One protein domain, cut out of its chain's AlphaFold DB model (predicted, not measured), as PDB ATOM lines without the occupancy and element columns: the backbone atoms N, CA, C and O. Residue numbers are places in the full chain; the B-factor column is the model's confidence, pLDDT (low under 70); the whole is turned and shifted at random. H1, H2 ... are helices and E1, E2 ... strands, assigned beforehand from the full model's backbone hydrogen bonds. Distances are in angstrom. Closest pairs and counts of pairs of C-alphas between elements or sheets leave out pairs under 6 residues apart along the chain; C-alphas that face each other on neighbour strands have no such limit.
ATOM      1  N   ARG A 232      88.822  35.678 -28.601       79.81
ATOM      2  CA  ARG A 232      87.755  36.514 -29.182       79.81
ATOM      3  C   ARG A 232      87.980  36.948 -30.636       79.81
ATOM      4  O   ARG A 232      87.041  37.358 -31.305       79.81
ATOM      5  N   GLU A 233      89.221  36.906 -31.118       81.88
ATOM      6  CA  GLU A 233      89.573  37.197 -32.515       81.88
ATOM      7  C   GLU A 233      89.566  35.929 -33.381       81.88
ATOM      8  O   GLU A 233      89.727  36.010 -34.598       81.88
ATOM      9  N   ALA A 234      89.398  34.750 -32.775       81.94
ATOM     10  CA  ALA A 234      89.371  33.492 -33.494       81.94
ATOM     11  C   ALA A 234      88.007  33.283 -34.159       81.94
ATOM     12  O   ALA A 234      86.954  33.403 -33.528       81.94
ATOM     13  N   GLN A 235      88.048  32.928 -35.439       81.50
ATOM     14  CA  GLN A 235      86.872  32.644 -36.250       81.50
ATOM     15  C   GLN A 235      86.936  31.200 -36.727       81.50
ATOM     16  O   GLN A 235      87.964  30.750 -37.233       81.50
ATOM     17  N   PHE A 236      85.837  30.474 -36.551       79.56
ATOM     18  CA  PHE A 236      85.723  29.077 -36.944       79.56
ATOM     19  C   PHE A 236      84.476  28.873 -37.790       79.56
ATOM     20  O   PHE A 236      83.413  29.414 -37.501       79.56
ATOM     21  N   CYS A 237      84.603  28.034 -38.811       75.75
ATOM     22  CA  CYS A 237      83.468  27.493 -39.541       75.75
ATOM     23  C   CYS A 237      83.341  26.019 -39.165       75.75
ATOM     24  O   CYS A 237      84.337  25.292 -39.191       75.75
ATOM     25  N   ILE A 238      82.129  25.578 -38.840       71.50
ATOM     26  CA  ILE A 238      81.808  24.163 -38.643       71.50
ATOM     27  C   ILE A 238      80.715  23.763 -39.642       71.50
ATOM     28  O   ILE A 238      79.872  24.603 -39.964       71.50
ATOM     29  N   PRO A 239      80.727  22.528 -40.176       67.25
ATOM     30  CA  PRO A 239      79.640  22.043 -41.026       67.25
ATOM     31  C   PRO A 239      78.290  22.117 -40.302       67.25
ATOM     32  O   PRO A 239      78.244  21.897 -39.096       67.25
ATOM     33  N   GLU A 240      77.184  22.327 -41.026       66.62
ATOM     34  CA  GLU A 240      75.832  22.352 -40.427       66.62
ATOM     35  C   GLU A 240      75.477  21.057 -39.680       66.62
ATOM     36  O   GLU A 240      74.702  21.065 -38.727       66.62
ATOM     37  N   SER A 241      76.059  19.931 -40.098       67.69
ATOM     38  CA  SER A 241      75.877  18.626 -39.459       67.69
ATOM     39  C   SER A 241      76.614  18.480 -38.126       67.69
ATOM     40  O   SER A 241      76.427  17.475 -37.437       67.69
ATOM     41  N   GLN A 242      77.460  19.443 -37.760       73.12
ATOM     42  CA  GLN A 242      78.349  19.366 -36.616       73.12
ATOM     43  C   GLN A 242      78.068  20.499 -35.626       73.12
ATOM     44  O   GLN A 242      77.896  21.653 -36.004       73.12
ATOM     45  N   THR A 243      78.048  20.178 -34.332       84.69
ATOM     46  CA  THR A 243      77.871  21.183 -33.277       84.69
ATOM     47  C   THR A 243      79.212  21.593 -32.681       84.69
ATOM     48  O   THR A 243      80.192  20.838 -32.749       84.69
ATOM     49  N   TRP A 244      79.261  22.777 -32.064       87.00
ATOM     50  CA  TRP A 244      80.460  23.262 -31.383       87.00
ATOM     51  C   TRP A 244      80.988  22.252 -30.365       87.00
ATOM     52  O   TRP A 244      82.184  22.005 -30.311       87.00
ATOM     53  N   GLU A 245      80.100  21.606 -29.613       88.94
ATOM     54  CA  GLU A 245      80.425  20.672 -28.533       88.94
ATOM     55  C   GLU A 245      81.230  19.463 -29.022       88.94
ATOM     56  O   GLU A 245      81.999  18.885 -28.259       88.94
ATOM     57  N   SER A 246      81.114  19.108 -30.303       83.81
ATOM     58  CA  SER A 246      81.900  18.026 -30.904       83.81
ATOM     59  C   SER A 246      83.341  18.425 -31.263       83.81
ATOM     60  O   SER A 246      84.160  17.560 -31.573       83.81
ATOM     61  N   MET A 247      83.670  19.721 -31.232       82.62
ATOM     62  CA  MET A 247      85.020  20.215 -31.501       82.62
ATOM     63  C   MET A 247      85.929  19.987 -30.293       82.62
ATOM     64  O   MET A 247      85.538  20.320 -29.180       82.62
ATOM     65  N   PRO A 248      87.195  19.566 -30.479       81.94
ATOM     66  CA  PRO A 248      88.150  19.453 -29.373       81.94
ATOM     67  C   PRO A 248      88.329  20.749 -28.562       81.94
ATOM     68  O   PRO A 248      88.654  20.705 -27.378       81.94
ATOM     69  N   LEU A 249      88.118  21.908 -29.196       83.88
ATOM     70  CA  LEU A 249      88.232  23.226 -28.567       83.88
ATOM     71  C   LEU A 249      87.074  23.559 -27.617       83.88
ATOM     72  O   LEU A 249      87.251  24.414 -26.749       83.88
ATOM     73  N   SER A 250      85.930  22.879 -27.734       87.81
ATOM     74  CA  SER A 250      84.757  23.111 -26.881       87.81
ATOM     75  C   SER A 250      85.011  22.781 -25.411       87.81
ATOM     76  O   SER A 250      84.370  23.338 -24.526       87.81
ATOM     77  N   ALA A 251      86.005  21.927 -25.139       89.38
ATOM     78  CA  ALA A 251      86.440  21.603 -23.786       89.38
ATOM     79  C   ALA A 251      87.048  22.809 -23.043       89.38
ATOM     80  O   ALA A 251      87.114  22.799 -21.814       89.38
ATOM     81  N   THR A 252      87.497  23.832 -23.777       89.94
ATOM     82  CA  THR A 252      88.204  24.998 -23.227       89.94
ATOM     83  C   THR A 252      87.459  26.308 -23.492       89.94
ATOM     84  O   THR A 252      87.483  27.210 -22.653       89.94
ATOM     85  N   PHE A 253      86.792  26.424 -24.643       89.31
ATOM     86  CA  PHE A 253      86.199  27.673 -25.120       89.31
ATOM     87  C   PHE A 253      84.703  27.532 -25.394       89.31
ATOM     88  O   PHE A 253      84.233  26.505 -25.888       89.31
ATOM     89  N   ASN A 254      83.966  28.609 -25.132       89.81
ATOM     90  CA  ASN A 254      82.577  28.733 -25.562       89.81
ATOM     91  C   ASN A 254      82.524  29.235 -27.011       89.81
ATOM     92  O   ASN A 254      83.494  29.793 -27.522       89.81
ATOM     93  N   ALA A 255      81.380  29.073 -27.667       88.62
ATOM     94  CA  ALA A 255      81.140  29.610 -28.999       88.62
ATOM     95  C   ALA A 255      79.981  30.607 -29.004       88.62
ATOM     96  O   ALA A 255      79.031  30.478 -28.232       88.62
ATOM     97  N   THR A 256      80.049  31.579 -29.909       88.06
ATOM     98  CA  THR A 256      78.975  32.535 -30.189       88.06
ATOM     99  C   THR A 256      78.837  32.730 -31.693       88.06
ATOM    100  O   THR A 256      79.820  32.648 -32.420       88.06
ATOM    101  N   THR A 257      77.630  33.003 -32.179       86.12
ATOM    102  CA  THR A 257      77.393  33.453 -33.564       86.12
ATOM    103  C   THR A 257      77.220  34.974 -33.653       86.12
ATOM    104  O   THR A 257      77.064  35.518 -34.744       86.12
ATOM    105  N   ASN A 258      77.246  35.675 -32.512       85.19
ATOM    106  CA  ASN A 258      77.090  37.123 -32.439       85.19
ATOM    107  C   ASN A 258      78.453  37.825 -32.554       85.19
ATOM    108  O   ASN A 258      79.216  37.872 -31.590       85.19
ATOM    109  N   ALA A 259      78.734  38.396 -33.726       82.75
ATOM    110  CA  ALA A 259      79.981  39.111 -33.995       82.75
ATOM    111  C   ALA A 259      80.110  40.450 -33.240       82.75
ATOM    112  O   ALA A 259      81.225  40.933 -33.063       82.75
ATOM    113  N   ASP A 260      79.002  41.032 -32.769       84.06
ATOM    114  CA  ASP A 260      78.997  42.353 -32.127       84.06
ATOM    115  C   ASP A 260      79.362  42.296 -30.632       84.06
ATOM    116  O   ASP A 260      79.623  43.324 -30.008       84.06
ATOM    117  N   SER A 261      79.375  41.100 -30.032       80.25
ATOM    118  CA  SER A 261      79.623  40.908 -28.601       80.25
ATOM    119  C   SER A 261      80.287  39.556 -28.337       80.25
ATOM    120  O   SER A 261      79.614  38.590 -27.976       80.25
ATOM    121  N   ILE A 262      81.610  39.505 -28.502       83.81
ATOM    122  CA  ILE A 262      82.424  38.307 -28.260       83.81
ATOM    123  C   ILE A 262      83.168  38.466 -26.930       83.81
ATOM    124  O   ILE A 262      83.996  39.367 -26.777       83.81
ATOM    125  N   GLU A 263      82.873  37.598 -25.961       86.19
ATOM    126  CA  GLU A 263      83.593  37.558 -24.684       86.19
ATOM    127  C   GLU A 263      85.013  36.982 -24.842       86.19
ATOM    128  O   GLU A 263      85.304  36.234 -25.773       86.19
ATOM    129  N   ASP A 264      85.903  37.259 -23.886       83.00
ATOM    130  CA  ASP A 264      87.320  36.861 -23.957       83.00
ATOM    131  C   ASP A 264      87.564  35.346 -24.061       83.00
ATOM    132  O   ASP A 264      88.627  34.943 -24.529       83.00
ATOM    133  N   ASN A 265      86.601  34.512 -23.650       86.31
ATOM    134  CA  ASN A 265      86.671  33.047 -23.743       86.31
ATOM    135  C   ASN A 265      85.724  32.460 -24.810       86.31
ATOM    136  O   ASN A 265      85.417  31.264 -24.774       86.31
ATOM    137  N   GLN A 266      85.217  33.299 -25.717       87.75
ATOM    138  CA  GLN A 266      84.306  32.899 -26.784       87.75
ATOM    139  C   GLN A 266      84.977  32.949 -28.154       87.75
ATOM    140  O   GLN A 266      85.729  33.867 -28.466       87.75
ATOM    141  N   ILE A 267      84.658  31.956 -28.976       87.88
ATOM    142  CA  ILE A 267      85.059  31.853 -30.375       87.88
ATOM    143  C   ILE A 267      83.866  32.225 -31.255       87.88
ATOM    144  O   ILE A 267      82.746  31.770 -31.009       87.88
ATOM    145  N   LEU A 268      84.103  33.028 -32.296       86.75
ATOM    146  CA  LEU A 268      83.063  33.356 -33.264       86.75
ATOM    147  C   LEU A 268      82.866  32.190 -34.239       86.75
ATOM    148  O   LEU A 268      83.776  31.835 -34.992       86.75
ATOM    149  N   LEU A 269      81.661  31.625 -34.250       85.44
ATOM    150  CA  LEU A 269      81.224  30.664 -35.251       85.44
ATOM    151  C   LEU A 269      80.592  31.384 -36.429       85.44
ATOM    152  O   LEU A 269      79.576  32.071 -36.298       85.44
ATOM    153  N   LEU A 270      81.197  31.190 -37.592       81.00
ATOM    154  CA  LEU A 270      80.668  31.675 -38.847       81.00
ATOM    155  C   LEU A 270      79.683  30.633 -39.401       81.00
ATOM    156  O   LEU A 270      80.035  29.456 -39.508       81.00
ATOM    157  N   PRO A 271      78.456  31.045 -39.763       60.72
ATOM    158  CA  PRO A 271      77.402  30.134 -40.209       60.72
ATOM    159  C   PRO A 271      77.689  29.485 -41.568       60.72
ATOM    160  O   PRO A 271      77.028  28.519 -41.932       60.72
TER     161      PRO A 271
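AT A GLANCE: This is residues 232 to 271 of the 278 residues of the protein "Putative PAP-specific phosphatase, mitochondrial" of Morella rubra (UniProt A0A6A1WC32). Little regular structure is here: a small parallel sheet, E3 between E1 and E2, with wide loops swinging out on either side and the short helix H1 in one of them. The 40 printed residues hold E1, H1, E2, E3 in chain order, with 15 in named elements, class mixed. The whole is compact, radius of gyration of the C-alphas 9.4 A, and flat, 25 by 21 by 11 A.

IN THESE COORDINATES: Find C-alpha 266 at (84.306, 32.899, -26.784); E3 runs 12.7 A to residue 270. E1 is residues 235 to 237, E2 254 to 256, 7.0 A each. H1, residues 248 to 251, 6.2 A, begins at (88.150, 19.453, -29.373).

HOW THE PARTS SIT: E3 pairs staggered: residues 268 to 270 with E1, N 236 to O 268 at 2.9 A; residues 266 to 268 with E2, N 267 to O 254 at 2.9 A. E1, H1, E2 form a split strand-helix-strand unit, E3 between its strands, crossover right-handed. H1 is only just not on the sheet, with 4 pairs of C-alphas within 10 A; it is too short for an O i to N i+4 pair, and its one O i to N i+3 pair is out of range.

THE WHOLE: The C-alphas of Ser 241 and Asp 264 are farthest apart, 26.5 A. The printed part has no cut and no long link. Confidence is under 70 at residues 239 to 241 and 271.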